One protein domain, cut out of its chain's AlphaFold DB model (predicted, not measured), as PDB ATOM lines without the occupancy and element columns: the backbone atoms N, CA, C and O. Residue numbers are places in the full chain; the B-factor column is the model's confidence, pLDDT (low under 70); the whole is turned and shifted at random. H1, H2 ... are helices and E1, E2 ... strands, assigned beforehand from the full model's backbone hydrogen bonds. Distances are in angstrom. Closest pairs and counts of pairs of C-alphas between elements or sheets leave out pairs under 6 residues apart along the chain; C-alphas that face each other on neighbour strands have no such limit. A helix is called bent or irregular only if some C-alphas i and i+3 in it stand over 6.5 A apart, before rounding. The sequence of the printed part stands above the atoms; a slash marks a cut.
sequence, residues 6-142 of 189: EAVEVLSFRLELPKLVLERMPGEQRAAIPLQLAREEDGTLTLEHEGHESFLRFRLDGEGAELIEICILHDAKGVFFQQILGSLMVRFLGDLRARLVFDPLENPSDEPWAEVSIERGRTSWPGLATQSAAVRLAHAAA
ATOM      1  N   GLU A   6      21.028  28.069 -11.673       93.12
ATOM      2  CA  GLU A   6      20.526  29.421 -11.931       93.12
ATOM      3  C   GLU A   6      20.641  29.766 -13.410       93.12
ATOM      4  O   GLU A   6      19.693  30.273 -14.004       93.12
ATOM      5  N   ALA A   7      21.773  29.421 -14.023       94.62
ATOM      6  CA  ALA A   7      21.994  29.618 -15.445       94.62
ATOM      7  C   ALA A   7      22.977  28.591 -16.010       94.62
ATOM      8  O   ALA A   7      23.861  28.093 -15.309       94.62
ATOM      9  N   VAL A   8      22.845  28.309 -17.304       96.31
ATOM     10  CA  VAL A   8      23.849  27.572 -18.076       96.31
ATOM     11  C   VAL A   8      24.511  28.521 -19.064       96.31
ATOM     12  O   VAL A   8      23.901  28.938 -20.046       96.31
ATOM     13  N   GLU A   9      25.780  28.836 -18.827       96.69
ATOM     14  CA  GLU A   9      26.595  29.622 -19.751       96.69
ATOM     15  C   GLU A   9      27.220  28.687 -20.787       96.69
ATOM     16  O   GLU A   9      28.163  27.942 -20.505       96.69
ATOM     17  N   VAL A  10      26.676  28.698 -22.000       96.81
ATOM     18  CA  VAL A  10      27.130  27.809 -23.068       96.81
ATOM     19  C   VAL A  10      28.344  28.404 -23.777       96.81
ATOM     20  O   VAL A  10      28.289  29.506 -24.313       96.81
ATOM     21  N   LEU A  11      29.443  27.649 -23.804       96.56
ATOM     22  CA  LEU A  11      30.692  28.039 -24.465       96.56
ATOM     23  C   LEU A  11      30.753  27.511 -25.901       96.56
ATOM     24  O   LEU A  11      31.176  28.212 -26.816       96.56
ATOM     25  N   SER A  12      30.344  26.259 -26.102       97.50
ATOM     26  CA  SER A  12      30.257  25.629 -27.421       97.50
ATOM     27  C   SER A  12      29.327  24.430 -27.368       97.50
ATOM     28  O   SER A  12      29.319  23.712 -26.367       97.50
ATOM     29  N   PHE A  13      28.607  24.154 -28.451       98.25
ATOM     30  CA  PHE A  13      27.758  22.974 -28.547       98.25
ATOM     31  C   PHE A  13      27.602  22.514 -29.994       98.25
ATOM     32  O   PHE A  13      27.750  23.299 -30.929       98.25
ATOM     33  N   ARG A  14      27.295  21.229 -30.159       98.12
ATOM     34  CA  ARG A  14      26.867  20.629 -31.420       98.12
ATOM     35  C   ARG A  14      25.979  19.435 -31.114       98.12
ATOM     36  O   ARG A  14      26.384  18.538 -30.379       98.12
ATOM     37  N   LEU A  15      24.796  19.406 -31.709       98.25
ATOM     38  CA  LEU A  15      23.883  18.281 -31.590       98.25
ATOM     39  C   LEU A  15      23.019  18.188 -32.842       98.25
ATOM     40  O   LEU A  15      22.328  19.141 -33.194       98.25
ATOM     41  N   GLU A  16      23.020  17.009 -33.447       97.50
ATOM     42  CA  GLU A  16      22.125  16.635 -34.535       97.50
ATOM     43  C   GLU A  16      21.336  15.405 -34.096       97.50
ATOM     44  O   GLU A  16      21.886  14.478 -33.496       97.50
ATOM     45  N   LEU A  17      20.034  15.394 -34.364       97.06
ATOM     46  CA  LEU A  17      19.177  14.260 -34.043       97.06
ATOM     47  C   LEU A  17      18.045  14.098 -35.064       97.06
ATOM     48  O   LEU A  17      17.684  15.057 -35.745       97.06
ATOM     49  N   PRO A  18      17.442  12.903 -35.177       96.94
ATOM     50  CA  PRO A  18      16.294  12.708 -36.050       96.94
ATOM     51  C   PRO A  18      15.102  13.544 -35.580       96.94
ATOM     52  O   PRO A  18      14.696  13.448 -34.421       96.94
ATOM     53  N   LYS A  19      14.473  14.287 -36.492       94.81
ATOM     54  CA  LYS A  19      13.292  15.119 -36.221       94.81
ATOM     55  C   LYS A  19      12.186  14.353 -35.482       94.81
ATOM     56  O   LYS A  19      11.587  14.877 -34.547       94.81
ATOM     57  N   LEU A  20      11.974  13.086 -35.838       94.62
ATOM     58  CA  LEU A  20      10.974  12.219 -35.209       94.62
ATOM     59  C   LEU A  20      11.180  12.052 -33.692       94.62
ATOM     60  O   LEU A  20      10.213  11.878 -32.953       94.62
ATOM     61  N   VAL A  21      12.429  12.092 -33.215       93.38
ATOM     62  CA  VAL A  21      12.735  12.028 -31.777       93.38
ATOM     63  C   VAL A  21      12.259  13.300 -31.086       93.38
ATOM     64  O   VAL A  21      11.645  13.219 -30.024       93.38
ATOM     65  N   LEU A  22      12.503  14.459 -31.701       93.12
ATOM     66  CA  LEU A  22      12.079  15.751 -31.169       93.12
ATOM     67  C   LEU A  22      10.552  15.836 -31.057       93.12
ATOM     68  O   LEU A  22      10.032  16.203 -30.009       93.12
ATOM     69  N   GLU A  23       9.838  15.404 -32.099       92.50
ATOM     70  CA  GLU A  23       8.368  15.413 -32.145       92.50
ATOM     71  C   GLU A  23       7.714  14.490 -31.104       92.50
ATOM     72  O   GLU A  23       6.615  14.770 -30.625       92.50
ATOM     73  N   ARG A  24       8.379  13.391 -30.730       92.94
ATOM     74  CA  ARG A  24       7.865  12.426 -29.741       92.94
ATOM     75  C   ARG A  24       8.208  12.788 -28.301       92.94
ATOM     76  O   ARG A  24       7.531  12.321 -27.382       92.94
ATOM     77  N   MET A  25       9.222  13.625 -28.093       89.69
ATOM     78  CA  MET A  25       9.780  13.914 -26.772       89.69
ATOM     79  C   MET A  25       8.758  14.452 -25.760       89.69
ATOM     80  O   MET A  25       8.753  13.941 -24.638       89.69
ATOM     81  N   PRO A  26       7.841  15.378 -26.117       89.31
ATOM     82  CA  PRO A  26       6.793  15.821 -25.196       89.31
ATOM     83  C   PRO A  26       5.907  14.687 -24.673       89.31
ATOM     84  O   PRO A  26       5.485  14.707 -23.520       89.31
ATOM     85  N   GLY A  27       5.640  13.675 -25.503       84.62
ATOM     86  CA  GLY A  27       4.863  12.501 -25.110       84.62
ATOM     87  C   GLY A  27       5.654  11.533 -24.229       84.62
ATOM     88  O   GLY A  27       5.121  11.034 -23.240       84.62
ATOM     89  N   GLU A  28       6.922  11.287 -24.564       86.31
ATOM     90  CA  GLU A  28       7.793  10.342 -23.849       86.31
ATOM     91  C   GLU A  28       8.222  10.859 -22.467       86.31
ATOM     92  O   GLU A  28       8.295  10.086 -21.515       86.31
ATOM     93  N   GLN A  29       8.475  12.166 -22.340       83.31
ATOM     94  CA  GLN A  29       9.001  12.785 -21.116       83.31
ATOM     95  C   GLN A  29       7.923  13.360 -20.196       83.31
ATOM     96  O   GLN A  29       8.247  13.827 -19.107       83.31
ATOM     97  N   ARG A  30       6.638  13.281 -20.570       78.50
ATOM     98  CA  ARG A  30       5.528  13.909 -19.831       78.50
ATOM     99  C   ARG A  30       5.468  13.542 -18.344       78.50
ATOM    100  O   ARG A  30       4.994  14.331 -17.536       78.50
ATOM    101  N   ALA A  31       5.911  12.336 -17.987       73.69
ATOM    102  CA  ALA A  31       5.940  11.868 -16.602       73.69
ATOM    103  C   ALA A  31       7.089  12.473 -15.772       73.69
ATOM    104  O   ALA A  31       7.024  12.452 -14.545       73.69
ATOM    105  N   ALA A  32       8.135  12.974 -16.428       78.31
ATOM    106  CA  ALA A  32       9.339  13.502 -15.799       78.31
ATOM    107  C   ALA A  32       9.354  15.038 -15.789       78.31
ATOM    108  O   ALA A  32       9.623  15.640 -14.750       78.31
ATOM    109  N   ILE A  33       9.017  15.661 -16.921       85.44
ATOM    110  CA  ILE A  33       8.979  17.114 -17.094       85.44
ATOM    111  C   ILE A  33       7.924  17.487 -18.157       85.44
ATOM    112  O   ILE A  33       7.876  16.853 -19.216       85.44
ATOM    113  N   PRO A  34       7.031  18.464 -17.902       89.25
ATOM    114  CA  PRO A  34       6.064  18.905 -18.900       89.25
ATOM    115  C   PRO A  34       6.787  19.689 -19.999       89.25
ATOM    116  O   PRO A  34       7.232  20.814 -19.791       89.25
ATOM    117  N   LEU A  35       6.941  19.077 -21.171       92.88
ATOM    118  CA  LEU A  35       7.564  19.725 -22.321       92.88
ATOM    119  C   LEU A  35       6.511  20.171 -23.321       92.88
ATOM    120  O   LEU A  35       5.553  19.444 -23.598       92.88
ATOM    121  N   GLN A  36       6.765  21.316 -23.932       94.00
ATOM    122  CA  GLN A  36       6.015  21.826 -25.062       94.00
ATOM    123  C   GLN A  36       6.945  21.939 -26.268       94.00
ATOM    124  O   GLN A  36       8.092  22.363 -26.154       94.00
ATOM    125  N   LEU A  37       6.446  21.521 -27.430       95.31
ATOM    126  CA  LEU A  37       7.131  21.698 -28.702       95.31
ATOM    127  C   LEU A  37       6.333  22.697 -29.537       95.31
ATOM    128  O   LEU A  37       5.195  22.420 -29.921       95.31
ATOM    129  N   ALA A  38       6.933  23.849 -29.801       94.62
ATOM    130  CA  ALA A  38       6.363  24.912 -30.611       94.62
ATOM    131  C   ALA A  38       7.117  25.028 -31.937       94.62
ATOM    132  O   ALA A  38       8.321  24.785 -32.010       94.62
ATOM    133  N   ARG A  39       6.398  25.398 -32.998       95.00
ATOM    134  CA  ARG A  39       6.995  25.750 -34.287       95.00
ATOM    135  C   ARG A  39       6.949  27.258 -34.450       95.00
ATOM    136  O   ARG A  39       5.869  27.836 -34.385       95.00
ATOM    137  N   GLU A  40       8.109  27.844 -34.692       94.06
ATOM    138  CA  GLU A  40       8.280  29.282 -34.863       94.06
ATOM    139  C   GLU A  40       8.025  29.704 -36.317       94.06
ATOM    140  O   GLU A  40       8.039  28.886 -37.247       94.06
ATOM    141  N   GLU A  41       7.807  31.004 -36.529       91.31
ATOM    142  CA  GLU A  41       7.550  31.582 -37.856       91.31
ATOM    143  C   GLU A  41       8.730  31.410 -38.824       91.31
ATOM    144  O   GLU A  41       8.528  31.242 -40.027       91.31
ATOM    145  N   ASP A  42       9.959  31.396 -38.304       92.12
ATOM    146  CA  ASP A  42      11.189  31.185 -39.076       92.12
ATOM    147  C   ASP A  42      11.410  29.716 -39.489       92.12
ATOM    148  O   ASP A  42      12.377  29.389 -40.183       92.12
ATOM    149  N   GLY A  43      10.497  28.823 -39.096       90.94
ATOM    150  CA  GLY A  43      10.547  27.400 -39.398       90.94
ATOM    151  C   GLY A  43      11.372  26.568 -38.415       90.94
ATOM    152  O   GLY A  43      11.474  25.356 -38.625       90.94
ATOM    153  N   THR A  44      11.921  27.169 -37.357       96.44
ATOM    154  CA  THR A  44      12.583  26.448 -36.263       96.44
ATOM    155  C   THR A  44      11.568  25.776 -35.332       96.44
ATOM    156  O   THR A  44      10.370  26.082 -35.341       96.44
ATOM    157  N   LEU A  45      12.038  24.796 -34.559       96.69
ATOM    158  CA  LEU A  45      11.274  24.168 -33.486       96.69
ATOM    159  C   LEU A  45      11.877  24.532 -32.134       96.69
ATOM    160  O   LEU A  45      13.067  24.314 -31.912       96.69
ATOM    161  N   THR A  46      11.045  25.013 -31.220       97.12
ATOM    162  CA  THR A  46      11.418  25.315 -29.838       97.12
ATOM    163  C   THR A  46      10.850  24.226 -28.931       97.12
ATOM    164  O   THR A  46       9.639  24.005 -28.904       97.12
ATOM    165  N   LEU A  47      11.721  23.520 -28.209       96.19
ATOM    166  CA  LEU A  47      11.360  22.589 -27.143       96.19
ATOM    167  C   LEU A  47      11.585  23.281 -25.800       96.19
ATOM    168  O   LEU A  47      12.728  23.524 -25.415       96.19
ATOM    169  N   GLU A  48      10.514  23.565 -25.079       94.88
ATOM    170  CA  GLU A  48      10.550  24.314 -23.823       94.88
ATOM    171  C   GLU A  48       9.947  23.520 -22.665       94.88
ATOM    172  O   GLU A  48       9.130  22.615 -22.856       94.88
ATOM    173  N   HIS A  49      10.370  23.859 -21.450       92.38
ATOM    174  CA  HIS A  49       9.716  23.403 -20.230       92.38
ATOM    175  C   HIS A  49       8.521  24.316 -19.935       92.38
ATOM    176  O   HIS A  49       8.692  25.516 -19.729       92.38
ATOM    177  N   GLU A  50       7.313  23.751 -19.915       87.50
ATOM    178  CA  GLU A  50       6.065  24.507 -19.776       87.50
ATOM    179  C   GLU A  50       6.070  25.380 -18.510       87.50
ATOM    180  O   GLU A  50       6.180  24.877 -17.392       87.50
ATOM    181  N   GLY A  51       5.944  26.701 -18.682       82.31
ATOM    182  CA  GLY A  51       5.941  27.665 -17.576       82.31
ATOM    183  C   GLY A  51       7.324  28.036 -17.026       82.31
ATOM    184  O   GLY A  51       7.399  28.693 -15.987       82.31
ATOM    185  N   HIS A  52       8.405  27.649 -17.706       87.44
ATOM    186  CA  HIS A  52       9.783  27.969 -17.340       87.44
ATOM    187  C   HIS A  52      10.517  28.705 -18.470       87.44
ATOM    188  O   HIS A  52      10.131  28.657 -19.630       87.44
ATOM    189  N   GLU A  53      11.627  29.361 -18.130       90.06
ATOM    190  CA  GLU A  53      12.456  30.131 -19.075       90.06
ATOM    191  C   GLU A  53      13.491  29.266 -19.825       90.06
ATOM    192  O   GLU A  53      14.345  29.784 -20.545       90.06
ATOM    193  N   SER A  54      13.444  27.942 -19.640       95.19
ATOM    194  CA  SER A  54      14.395  27.003 -20.239       95.19
ATOM    195  C   SER A  54      13.855  26.417 -21.543       95.19
ATOM    196  O   SER A  54      12.783  25.805 -21.556       95.19
ATOM    197  N   PHE A  55      14.622  26.552 -22.624       96.81
ATOM    198  CA  PHE A  55      14.279  26.044 -23.946       96.81
ATOM    199  C   PHE A  55      15.506  25.594 -24.750       96.81
ATOM    200  O   PHE A  55      16.640  26.022 -24.527       96.81
ATOM    201  N   LEU A  56      15.251  24.736 -25.733       98.00
ATOM    202  CA  LEU A  56      16.185  24.320 -26.773       98.00
ATOM    203  C   LEU A  56      15.569  24.651 -28.132       98.00
ATOM    204  O   LEU A  56      14.430  24.262 -28.390       98.00
ATOM    205  N   ARG A  57      16.306  25.332 -29.009       98.06
ATOM    206  CA  ARG A  57      15.827  25.658 -30.361       98.06
ATOM    207  C   ARG A  57      16.566  24.850 -31.408       98.06
ATOM    208  O   ARG A  57      17.792  24.744 -31.375       98.06
ATOM    209  N   PHE A  58      15.814  24.329 -32.366       98.31
ATOM    210  CA  PHE A  58      16.310  23.458 -33.416       98.31
ATOM    211  C   PHE A  58      15.970  24.001 -34.797       98.31
ATOM    212  O   PHE A  58      14.830  24.374 -35.075       98.31
ATOM    213  N   ARG A  59      16.948  23.962 -35.697       97.94
ATOM    214  CA  ARG A  59      16.729  24.116 -37.133       97.94
ATOM    215  C   ARG A  59      16.431  22.752 -37.738       97.94
ATOM    216  O   ARG A  59      17.113  21.778 -37.437       97.94
ATOM    217  N   LEU A  60      15.424  22.681 -38.601       96.19
ATOM    218  CA  LEU A  60      15.106  21.457 -39.332       96.19
ATOM    219  C   LEU A  60      15.916  21.379 -40.629       96.19
ATOM    220  O   LEU A  60      15.972  22.357 -41.372       96.19
ATOM    221  N   ASP A  61      16.476  20.205 -40.910       93.12
ATOM    222  CA  ASP A  61      17.144  19.879 -42.174       93.12
ATOM    223  C   ASP A  61      16.668  18.506 -42.674       93.12
ATOM    224  O   ASP A  61      17.139  17.451 -42.245       93.12
ATOM    225  N   GLY A  62      15.642  18.515 -43.532       92.06
ATOM    226  CA  GLY A  62      14.964  17.300 -43.988       92.06
ATOM    227  C   GLY A  62      14.367  16.493 -42.828       92.06
ATOM    228  O   GLY A  62      13.451  16.952 -42.144       92.06
ATOM    229  N   GLU A  63      14.892  15.283 -42.622       94.38
ATOM    230  CA  GLU A  63      14.520  14.383 -41.516       94.38
ATOM    231  C   GLU A  63      15.364  14.607 -40.246       94.38
ATOM    232  O   GLU A  63      15.147  13.953 -39.222       94.38
ATOM    233  N   GLY A  64      16.335  15.519 -40.302       96.31
ATOM    234  CA  GLY A  64      17.195  15.910 -39.194       96.31
ATOM    235  C   GLY A  64      16.728  17.183 -38.490       96.31
ATOM    236  O   GLY A  64      15.983  18.004 -39.031       96.31
ATOM    237  N   ALA A  65      17.192  17.342 -37.258       97.31
ATOM    238  CA  ALA A  65      17.086  18.550 -36.462       97.31
ATOM    239  C   ALA A  65      18.459  18.862 -35.853       97.31
ATOM    240  O   ALA A  65      19.062  18.013 -35.194       97.31
ATOM    241  N   GLU A  66      18.937  20.080 -36.069       98.06
ATOM    242  CA  GLU A  66      20.197  20.597 -35.541       98.06
ATOM    243  C   GLU A  66      19.895  21.584 -34.413       98.06
ATOM    244  O   GLU A  66      19.102  22.509 -34.591       98.06
ATOM    245  N   LEU A  67      20.513  21.396 -33.249       98.31
ATOM    246  CA  LEU A  67      20.407  22.335 -32.136       98.31
ATOM    247  C   LEU A  67      21.145  23.629 -32.493       98.31
ATOM    248  O   LEU A  67      22.335  23.591 -32.794       98.31
ATOM    249  N   ILE A  68      20.454  24.763 -32.407       98.06
ATOM    250  CA  ILE A  68      21.003  26.087 -32.740       98.06
ATOM    251  C   ILE A  68      21.005  27.055 -31.556       98.06
ATOM    252  O   ILE A  68      21.689  28.072 -31.610       98.06
ATOM    253  N   GLU A  69      20.267  26.751 -30.488       97.88
ATOM    254  CA  GLU A  69      20.215  27.600 -29.300       97.88
ATOM    255  C   GLU A  69      19.874  26.793 -28.052       97.88
ATOM    256  O   GLU A  69      19.066  25.860 -28.088       97.88
ATOM    257  N   ILE A  70      20.487  27.188 -26.939       98.12
ATOM    258  CA  ILE A  70      20.264  26.623 -25.614       98.12
ATOM    259  C   ILE A  70      20.045  27.791 -24.661       98.12
ATOM    260  O   ILE A  70      20.929  28.632 -24.505       98.12
ATOM    261  N   CYS A  71      18.906  27.799 -23.982       97.56
ATOM    262  CA  CYS A  71      18.651  28.674 -22.850       97.56
ATOM    263  C   CYS A  71      18.215  27.806 -21.676       97.56
ATOM    264  O   CYS A  71      17.242  27.062 -21.776       97.56
ATOM    265  N   ILE A  72      18.947  27.858 -20.567       96.31
ATOM    266  CA  ILE A  72      18.562  27.164 -19.337       96.31
ATOM    267  C   ILE A  72      18.749  28.146 -18.195       96.31
ATOM    268  O   ILE A  72      19.873  28.545 -17.891       96.31
ATOM    269  N   LEU A  73      17.629  28.522 -17.592       95.06
ATOM    270  CA  LEU A  73      17.538  29.483 -16.505       95.06
ATOM    271  C   LEU A  73      16.655  28.909 -15.405       95.06
ATOM    272  O   LEU A  73      15.615  28.303 -15.685       95.06
ATOM    273  N   HIS A  74      17.068  29.128 -14.157       92.69
ATOM    274  CA  HIS A  74      16.317  28.758 -12.961       92.69
ATOM    275  C   HIS A  74      15.861  27.280 -12.957       92.69
ATOM    276  O   HIS A  74      14.765  26.956 -12.491       92.69
ATOM    277  N   ASP A  75      16.694  26.374 -13.473       91.62
ATOM    278  CA  ASP A  75      16.388  24.954 -13.624       91.62
ATOM    279  C   ASP A  75      16.438  24.245 -12.266       91.62
ATOM    280  O   ASP A  75      17.494  23.908 -11.708       91.62
ATOM    281  N   ALA A  76      15.246  24.040 -11.710       88.12
ATOM    282  CA  ALA A  76      15.053  23.428 -10.411       88.12
ATOM    283  C   ALA A  76      15.661  22.019 -10.389       88.12
ATOM    284  O   ALA A  76      15.241  21.125 -11.122       88.12
ATOM    285  N   LYS A  77      16.639  21.813  -9.498       86.62
ATOM    286  CA  LYS A  77      17.407  20.561  -9.357       86.62
ATOM    287  C   LYS A  77      18.172  20.132 -10.621       86.62
ATOM    288  O   LYS A  77      18.618  18.985 -10.676       86.62
ATOM    289  N   GLY A  78      18.313  21.011 -11.616       88.81
ATOM    290  CA  GLY A  78      18.982  20.708 -12.880       88.81
ATOM    291  C   GLY A  78      18.243  19.676 -13.737       88.81
ATOM    292  O   GLY A  78      18.892  18.879 -14.419       88.81
ATOM    293  N   VAL A  79      16.912  19.600 -13.638       90.38
ATOM    294  CA  VAL A  79      16.115  18.563 -14.309       90.38
ATOM    295  C   VAL A  79      16.143  18.752 -15.819       90.38
ATOM    296  O   VAL A  79      16.389  17.781 -16.531       90.38
ATOM    297  N   PHE A  80      15.942  19.971 -16.318       93.56
ATOM    298  CA  PHE A  80      15.965  20.232 -17.755       93.56
ATOM    299  C   PHE A  80      17.362  19.983 -18.336       93.56
ATOM    300  O   PHE A  80      17.513  19.289 -19.345       93.56
ATOM    301  N   PHE A  81      18.404  20.451 -17.646       94.25
ATOM    302  CA  PHE A  81      19.788  20.201 -18.022       94.25
ATOM    303  C   PHE A  81      20.114  18.705 -18.056       94.25
ATOM    304  O   PHE A  81      20.632  18.218 -19.055       94.25
ATOM    305  N   GLN A  82      19.820  17.952 -16.993       91.88
ATOM    306  CA  GLN A  82      20.214  16.543 -16.913       91.88
ATOM    307  C   GLN A  82      19.327  15.645 -17.774       91.88
ATOM    308  O   GLN A  82      19.834  14.799 -18.505       91.88
ATOM    309  N   GLN A  83      18.007  15.797 -17.684       90.62
ATOM    310  CA  GLN A  83      17.072  14.855 -18.293       90.62
ATOM    311  C   GLN A  83      16.808  15.148 -19.763       90.62
ATOM    312  O   GLN A  83      16.559  14.201 -20.507       90.62
ATOM    313  N   ILE A  84      16.894  16.412 -20.188       94.00
ATOM    314  CA  ILE A  84      16.627  16.804 -21.574       94.00
ATOM    315  C   ILE A  84      17.938  17.042 -22.311       94.00
ATOM    316  O   ILE A  84      18.355  16.180 -23.083       94.00
ATOM    317  N   LEU A  85      18.629  18.154 -22.046       95.94
ATOM    318  CA  LEU A  85      19.835  18.513 -22.800       95.94
ATOM    319  C   LEU A  85      20.928  17.438 -22.680       95.94
ATOM    320  O   LEU A  85      21.428  16.941 -23.686       95.94
ATOM    321  N   GLY A  86      21.270  17.046 -21.454       94.56
ATOM    322  CA  GLY A  86      22.306  16.063 -21.154       94.56
ATOM    323  C   GLY A  86      22.002  14.695 -21.757       94.56
ATOM    324  O   GLY A  86      22.855  14.125 -22.437       94.56
ATOM    325  N   SER A  87      20.776  14.193 -21.585       92.56
ATOM    326  CA  SER A  87      20.344  12.928 -22.196       92.56
ATOM    327  C   SER A  87      20.424  12.957 -23.722       92.56
ATOM    328  O   SER A  87      20.864  11.977 -24.321       92.56
ATOM    329  N   LEU A  88      20.024  14.060 -24.366       95.12
ATOM    330  CA  LEU A  88      20.112  14.196 -25.823       95.12
ATOM    331  C   LEU A  88      21.566  14.216 -26.296       95.12
ATOM    332  O   LEU A  88      21.917  13.460 -27.204       95.12
ATOM    333  N   MET A  89      22.419  15.005 -25.640       96.94
ATOM    334  CA  MET A  89      23.854  15.068 -25.933       96.94
ATOM    335  C   MET A  89      24.517  13.695 -25.801       96.94
ATOM    336  O   MET A  89      25.300  13.294 -26.655       96.94
ATOM    337  N   VAL A  90      24.171  12.930 -24.766       94.44
ATOM    338  CA  VAL A  90      24.704  11.577 -24.568       94.44
ATOM    339  C   VAL A  90      24.165  10.596 -25.612       94.44
ATOM    340  O   VAL A  90      24.940   9.858 -26.220       94.44
ATOM    341  N   ARG A  91      22.847  10.580 -25.840       93.50
ATOM    342  CA  ARG A  91      22.175   9.616 -26.725       93.50
ATOM    343  C   ARG A  91      22.570   9.780 -28.189       93.50
ATOM    344  O   ARG A  91      22.708   8.777 -28.882       93.50
ATOM    345  N   PHE A  92      22.734  11.017 -28.647       95.06
ATOM    346  CA  PHE A  92      23.040  11.339 -30.043       95.06
ATOM    347  C   PHE A  92      24.495  11.761 -30.252       95.06
ATOM    348  O   PHE A  92      24.827  12.350 -31.275       95.06
ATOM    349  N   LEU A  93      25.375  11.424 -29.301       95.31
ATOM    350  CA  LEU A  93      26.817  11.658 -29.397       95.31
ATOM    351  C   LEU A  93      27.173  13.128 -29.694       95.31
ATOM    352  O   LEU A  93      28.099  13.404 -30.456       95.31
ATOM    353  N   GLY A  94      26.437  14.058 -29.087       96.44
ATOM    354  CA  GLY A  94      26.669  15.493 -29.194       96.44
ATOM    355  C   GLY A  94      27.890  15.968 -28.406       96.44
ATOM    356  O   GLY A  94      28.469  15.238 -27.593       96.44
ATOM    357  N   ASP A  95      28.253  17.223 -28.645       97.75
ATOM    358  CA  ASP A  95      29.324  17.934 -27.955       97.75
ATOM    359  C   ASP A  95      28.746  19.133 -27.196       97.75
ATOM    360  O   ASP A  95      27.915  19.872 -27.726       97.75
ATOM    361  N   LEU A  96      29.199  19.353 -25.965       98.25
ATOM    362  CA  LEU A  96      28.802  20.487 -25.133       98.25
ATOM    363  C   LEU A  96      29.962  20.905 -24.232       98.25
ATOM    364  O   LEU A  96      30.527  20.084 -23.515       98.25
ATOM    365  N   ARG A  97      30.265  22.200 -24.209       97.75
ATOM    366  CA  ARG A  97      31.059  22.841 -23.160       97.75
ATOM    367  C   ARG A  97      30.245  23.979 -22.581       97.75
ATOM    368  O   ARG A  97      29.822  24.869 -23.320       97.75
ATOM    369  N   ALA A  98      30.016  23.937 -21.278       97.31
ATOM    370  CA  ALA A  98      29.217  24.933 -20.584       97.31
ATOM    371  C   ALA A  98      29.670  25.098 -19.133       97.31
ATOM    372  O   ALA A  98      30.285  24.196 -18.559       97.31
ATOM    373  N   ARG A  99      29.324  26.235 -18.535       95.88
ATOM    374  CA  ARG A  99      29.402  26.457 -17.091       95.88
ATOM    375  C   ARG A  99      28.002  26.432 -16.513       95.88
ATOM    376  O   ARG A  99      27.121  27.143 -16.986       95.88
ATOM    377  N   LEU A 100      27.799  25.600 -15.503       94.44
ATOM    378  CA  LEU A 100      26.580  25.611 -14.707       94.44
ATOM    379  C   LEU A 100      26.800  26.578 -13.559       94.44
ATOM    380  O   LEU A 100      27.697  26.355 -12.752       94.44
ATOM    381  N   VAL A 101      26.004  27.635 -13.503       93.88
ATOM    382  CA  VAL A 101      26.015  28.613 -12.419       93.88
ATOM    383  C   VAL A 101      24.977  28.183 -11.389       93.88
ATOM    384  O   VAL A 101      23.834  27.884 -11.740       93.88
ATOM    385  N   PHE A 102      25.374  28.123 -10.122       91.50
ATOM    386  CA  PHE A 102      24.520  27.714  -9.010       91.50
ATOM    387  C   PHE A 102      24.162  28.911  -8.133       91.50
ATOM    388  O   PHE A 102      24.910  29.887  -8.069       91.50
ATOM    389  N   ASP A 103      23.048  28.802  -7.411       81.38
ATOM    390  CA  ASP A 103      22.704  29.769  -6.372       81.38
ATOM    391  C   ASP A 103      23.730  29.657  -5.227       81.38
ATOM    392  O   ASP A 103      23.847  28.579  -4.625       81.38
ATOM    393  N   PRO A 104      24.462  30.734  -4.883       77.31
ATOM    394  CA  PRO A 104      25.402  30.734  -3.763       77.31
ATOM    395  C   PRO A 104      24.755  30.381  -2.414       77.31
ATOM    396  O   PRO A 104      25.447  29.944  -1.495       77.31
ATOM    397  N   LEU A 105      23.438  30.574  -2.273       79.81
ATOM    398  CA  LEU A 105      22.687  30.221  -1.067       79.81
ATOM    399  C   LEU A 105      22.442  28.712  -0.951       79.81
ATOM    400  O   LEU A 105      22.406  28.184   0.160       79.81
ATOM    401  N   GLU A 106      22.271  28.017  -2.078       74.44
ATOM    402  CA  GLU A 106      22.048  26.565  -2.110       74.44
ATOM    403  C   GLU A 106      23.350  25.769  -2.240       74.44
ATOM    404  O   GLU A 106      23.420  24.619  -1.800       74.44
ATOM    405  N   ASN A 107      24.386  26.371  -2.827       74.06
ATOM    406  CA  ASN A 107      25.697  25.766  -3.007       74.06
ATOM    407  C   ASN A 107      26.785  26.660  -2.393       74.06
ATOM    408  O   ASN A 107      27.367  27.484  -3.103       74.06
ATOM    409  N   PRO A 108      27.072  26.509  -1.084       67.19
ATOM    410  CA  PRO A 108      28.145  27.232  -0.411       67.19
ATOM    411  C   PRO A 108      29.501  26.643  -0.829       67.19
ATOM    412  O   PRO A 108      30.154  25.922  -0.079       67.19
ATOM    413  N   SER A 109      29.879  26.912  -2.072       76.00
ATOM    414  CA  SER A 109      31.170  26.607  -2.677       76.00
ATOM    415  C   SER A 109      31.903  27.923  -2.925       76.00
ATOM    416  O   SER A 109      31.273  28.927  -3.261       76.00
ATOM    417  N   ASP A 110      33.231  27.919  -2.790       72.81
ATOM    418  CA  ASP A 110      34.071  29.081  -3.118       72.81
ATOM    419  C   ASP A 110      33.962  29.456  -4.609       72.81
ATOM    420  O   ASP A 110      34.128  30.616  -4.989       72.81
ATOM    421  N   GLU A 111      33.621  28.475  -5.449       80.56
ATOM    422  CA  GLU A 111      33.287  28.662  -6.857       80.56
ATOM    423  C   GLU A 111      31.780  28.421  -7.052       80.56
ATOM    424  O   GLU A 111      31.322  27.283  -6.898       80.56
ATOM    425  N   PRO A 112      30.983  29.453  -7.399       85.81
ATOM    426  CA  PRO A 112      29.530  29.334  -7.564       85.81
ATOM    427  C   PRO A 112      29.144  28.706  -8.913       85.81
ATOM    428  O   PRO A 112      28.042  28.907  -9.419       85.81
ATOM    429  N   TRP A 113      30.061  27.969  -9.538       90.69
ATOM    430  CA  TRP A 113      29.869  27.366 -10.845       90.69
ATOM    431  C   TRP A 113      30.633  26.047 -10.970       90.69
ATOM    432  O   TRP A 113      31.557  25.769 -10.213       90.69
ATOM    433  N   ALA A 114      30.240  25.226 -11.944       91.69
ATOM    434  CA  ALA A 114      30.981  24.036 -12.347       91.69
ATOM    435  C   ALA A 114      31.048  23.935 -13.870       91.69
ATOM    436  O   ALA A 114      30.054  24.152 -14.565       91.69
ATOM    437  N   GLU A 115      32.218  23.578 -14.394       94.06
ATOM    438  CA  GLU A 115      32.387  23.307 -15.819       94.06
ATOM    439  C   GLU A 115      31.911  21.898 -16.177       94.06
ATOM    440  O   GLU A 115      32.221  20.910 -15.507       94.06
ATOM    441  N   VAL A 116      31.171  21.812 -17.280       94.69
ATOM    442  CA  VAL A 116      30.731  20.556 -17.877       94.69
ATOM    443  C   VAL A 116      31.294  20.437 -19.274       94.69
ATOM    444  O   VAL A 116      31.152  21.341 -20.099       94.69
ATOM    445  N   SER A 117      31.884  19.273 -19.537       96.94
ATOM    446  CA  SER A 117      32.289  18.850 -20.869       96.94
ATOM    447  C   SER A 117      31.574  17.552 -21.239       96.94
ATOM    448  O   SER A 117      31.566  16.577 -20.473       96.94
ATOM    449  N   ILE A 118      30.955  17.558 -22.413       96.88
ATOM    450  CA  ILE A 118      30.442  16.388 -23.111       96.88
ATOM    451  C   ILE A 118      31.139  16.356 -24.469       96.88
ATOM    452  O   ILE A 118      31.036  17.313 -25.228       96.88
ATOM    453  N   GLU A 119      31.843  15.272 -24.775       96.69
ATOM    454  CA  GLU A 119      32.537  15.098 -26.055       96.69
ATOM    455  C   GLU A 119      32.084  13.790 -26.696       96.69
ATOM    456  O   GLU A 119      32.306  12.701 -26.155       96.69
ATOM    457  N   ARG A 120      31.407  13.883 -27.841       94.38
ATOM    458  CA  ARG A 120      30.776  12.758 -28.546       94.38
ATOM    459  C   ARG A 120      29.919  11.901 -27.609       94.38
ATOM    460  O   ARG A 120      30.064  10.678 -27.549       94.38
ATOM    461  N   GLY A 121      29.089  12.560 -26.801       91.56
ATOM    462  CA  GLY A 121      28.229  11.944 -25.787       91.56
ATOM    463  C   GLY A 121      28.956  11.375 -24.560       91.56
ATOM    464  O   GLY A 121      28.327  10.733 -23.714       91.56
ATOM    465  N   ARG A 122      30.274  11.576 -24.428       92.06
ATOM    466  CA  ARG A 122      31.064  11.139 -23.265       92.06
ATOM    467  C   ARG A 122      31.164  12.256 -22.249       92.06
ATOM    468  O   ARG A 122      31.531  13.368 -22.598       92.06
ATOM    469  N   THR A 123      30.898  11.947 -20.986       92.75
ATOM    470  CA  THR A 123      30.997  12.923 -19.902       92.75
ATOM    471  C   THR A 123      31.331  12.249 -18.578       92.75
ATOM    472  O   THR A 123      30.963  11.094 -18.349       92.75
ATOM    473  N   SER A 124      32.024  12.978 -17.707       87.00
ATOM    474  CA  SER A 124      32.222  12.624 -16.300       87.00
ATOM    475  C   SER A 124      31.144  13.218 -15.389       87.00
ATOM    476  O   SER A 124      31.176  12.976 -14.183       87.00
ATOM    477  N   TRP A 125      30.188  13.981 -15.940       88.12
ATOM    478  CA  TRP A 125      29.175  14.651 -15.137       88.12
ATOM    479  C   TRP A 125      28.315  13.640 -14.357       88.12
ATOM    480  O   TRP A 125      27.764  12.703 -14.962       88.12
ATOM    481  N   PRO A 126      28.170  13.804 -13.026       82.81
ATOM    482  CA  PRO A 126      27.351  12.915 -12.212       82.81
ATOM    483  C   PRO A 126      25.914  12.813 -12.741       82.81
ATOM    484  O   PRO A 126      25.294  13.806 -13.108       82.81
ATOM    485  N   GLY A 127      25.373  11.594 -12.799       81.56
ATOM    486  CA  GLY A 127      24.029  11.320 -13.330       81.56
ATOM    487  C   GLY A 127      23.965  11.095 -14.847       81.56
ATOM    488  O   GLY A 127      23.151  10.289 -15.294       81.56
ATOM    489  N   LEU A 128      24.870  11.698 -15.631       83.44
ATOM    490  CA  LEU A 128      24.971  11.479 -17.084       83.44
ATOM    491  C   LEU A 128      25.995  10.394 -17.452       83.44
ATOM    492  O   LEU A 128      25.803   9.659 -18.421       83.44
ATOM    493  N   ALA A 129      27.056  10.238 -16.654       75.88
ATOM    494  CA  ALA A 129      28.130   9.277 -16.914       75.88
ATOM    495  C   ALA A 129      27.633   7.819 -17.051       75.88
ATOM    496  O   ALA A 129      28.068   7.090 -17.944       75.88
ATOM    497  N   THR A 130      26.676   7.399 -16.216       77.75
ATOM    498  CA  THR A 130      26.093   6.046 -16.273       77.75
ATOM    499  C   THR A 130      25.315   5.816 -17.567       77.75
ATOM    500  O   THR A 130      25.443   4.760 -18.185       77.75
ATOM    501  N   GLN A 131      24.550   6.818 -18.017       77.94
ATOM    502  CA  GLN A 131      23.818   6.747 -19.284       77.94
ATOM    503  C   GLN A 131      24.789   6.664 -20.466       77.94
ATOM    504  O   GLN A 131      24.619   5.831 -21.354       77.94
ATOM    505  N   SER A 132      25.867   7.451 -20.426       72.62
ATOM    506  CA  SER A 132      26.925   7.426 -21.439       72.62
ATOM    507  C   SER A 132      27.618   6.063 -21.528       72.62
ATOM    508  O   SER A 132      27.897   5.568 -22.619       72.62
ATOM    509  N   ALA A 133      27.867   5.399 -20.396       71.19
ATOM    510  CA  ALA A 133      28.396   4.037 -20.394       71.19
ATOM    511  C   ALA A 133      27.424   3.028 -21.031       71.19
ATOM    512  O   ALA A 133      27.850   2.221 -21.856       71.19
ATOM    513  N   ALA A 134      26.130   3.104 -20.711       73.19
ATOM    514  CA  ALA A 134      25.118   2.207 -21.268       73.19
ATOM    515  C   ALA A 134      24.951   2.369 -22.790       73.19
ATOM    516  O   ALA A 134      24.938   1.372 -23.510       73.19
ATOM    517  N   VAL A 135      24.895   3.610 -23.292       76.31
ATOM    518  CA  VAL A 135      24.817   3.894 -24.738       76.31
ATOM    519  C   VAL A 135      26.030   3.318 -25.471       76.31
ATOM    520  O   VAL A 135      25.875   2.691 -26.516       76.31
ATOM    521  N   ARG A 136      27.235   3.447 -24.900       76.06
ATOM    522  CA  ARG A 136      28.454   2.864 -25.482       76.06
ATOM    523  C   ARG A 136      28.410   1.343 -25.544       76.06
ATOM    524  O   ARG A 136      28.801   0.785 -26.561       76.06
ATOM    525  N   LEU A 137      27.936   0.680 -24.489       74.88
ATOM    526  CA  LEU A 137      27.787  -0.778 -24.487       74.88
ATOM    527  C   LEU A 137      26.779  -1.236 -25.548       74.88
ATOM    528  O   LEU A 137      27.049  -2.196 -26.262       74.88
ATOM    529  N   ALA A 138      25.658  -0.527 -25.695       75.75
ATOM    530  CA  ALA A 138      24.667  -0.824 -26.724       75.75
ATOM    531  C   ALA A 138      25.227  -0.629 -28.144       75.75
ATOM    532  O   ALA A 138      24.999  -1.467 -29.013       75.75
ATOM    533  N   HIS A 139      25.999   0.439 -28.368       72.25
ATOM    534  CA  HIS A 139      26.648   0.698 -29.654       72.25
ATOM    535  C   HIS A 139      27.710  -0.359 -29.978       72.25
ATOM    536  O   HIS A 139      27.695  -0.932 -31.061       72.25
ATOM    537  N   ALA A 140      28.568  -0.697 -29.010       72.44
ATOM    538  CA  ALA A 140      29.578  -1.741 -29.165       72.44
ATOM    539  C   ALA A 140      28.952  -3.121 -29.426       72.44
ATOM    540  O   ALA A 140      29.486  -3.893 -30.216       72.44
ATOM    541  N   ALA A 141      27.805  -3.432 -28.813       71.38
ATOM    542  CA  ALA A 141      27.065  -4.662 -29.088       71.38
ATOM    543  C   ALA A 141      26.432  -4.670 -30.493       71.38
ATOM    544  O   ALA A 141      26.393  -5.715 -31.139       71.38
ATOM    545  N   ALA A 142      25.960  -3.516 -30.980       73.75
ATOM    546  CA  ALA A 142      25.409  -3.378 -32.328       73.75
ATOM    547  C   ALA A 142      26.494  -3.471 -33.416       73.75
ATOM    548  O   ALA A 142      26.271  -4.094 -34.451       73.75
TER     549      ALA A 142
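What this domain is: This is residues 6 to 142 of the 189 residues of an uncharacterized protein of Stigmatella aurantiaca (strain DW4/3-1) (UniProt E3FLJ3). Two strongly twisted antiparallel sheets, one of five strands and one of three, form a curved, open wrap round helix H2, which lies in the middle; E1 of the small sheet runs on into E2 of the large one. H1 packs on the large sheet on the same face as H2, and H3 continues past the end of H2, its residues 137 to 142 sticking out. The printed part has 137 residues, with three named helices and nine named strands in the order E1 E2 H1 E3 E4 E5 E6 E7 H2 E8 E9 H3; the sheets run E2 E6 E5 E4 E3 and E1 E8 E9, and the class is mixed, helices and strands. It is compact, with a radius of gyration of the C-alphas of 15.0 A and spans of 47 by 40 by 29 A.

How they stand to each other: The large sheet holds E2, residues 16 to 18, E6, 64 to 71, E5, 55 to 61, E4, 45 to 49, and E3, 35 to 39. E3 to E6 form a meander, each strand the antiparallel neighbour of the one before. N 36 and O 48 of the hairpin E3 and E4, N 47 and O 56 of E4 and E5, and N 66 and O 59 of E5 and E6 are 2.9, 2.8 and 2.8 A apart, within hydrogen-bond range; so are N 17 and O 65 of E2 and E6, at 2.9 A. H1, residues 19 to 28, and H2, 76 to 91, are on the same face, making two layers, helices on one face of a sheet. H1 comes closest to E3 at the C-alphas of Pro 26 and Leu 35, 4.9 A apart. H2, at a height over the sheet of 10.0 A, is over E5 and E4. H2 is also on the sheet of E1, residues 6 to 14, E8, 95 to 102, and E9, 113 to 118, at a height of 9.6 A, over E8 and only just over E1, on which 3 of its C-alphas fall. N 9 and O 99 of E1 and E8, and N 100 and O 114 of the hairpin E8 and E9, are each 2.8 A apart. E7, residues 73 to 75, pairs with no named strand; its closest C-alpha to E1 is that of His 74, 4.4 A from that of Glu 6. H3, residues 129 to 142, touches H2 with residues 131 to 135 alone, closest at the C-alphas of Val 90 and Ser 132, 5.7 A apart, at a shallow tilt of 20 degrees, the same way. In H3 every O i to N i+4 pair is within hydrogen-bond range; in H1 4 of 6 are, in H2 7 of 12.

Where its parts are: E1 begins at C-alpha 6 (20.526, 29.421, -11.931), is 22.3 A long and bends by 72 degrees at residue 11. E5 is 19.5 A, E6 20.8 A, E8 21.9 A and E9 16.5 A long. H2 begins at C-alpha 76 (15.053, 23.428, -10.411) and is 22.5 A long. H1, 14.4 A, and H2 are irregular: C-alphas 23 and 26 are 7.1 A apart, C-alphas 77 and 80 8.5 A. H3, 20.1 A, ends at C-alpha 142 (25.409, -3.378, -32.328).

The domain as a whole: The two C-alphas farthest apart, those of Gly 62 and Asp 110, are 46.6 A apart. The printed part has no cut and no long link. Residues 105 to 110 stand free. The mean pLDDT of the printed part is 90.1, that of H3 is 74, and residue 108 is under 70.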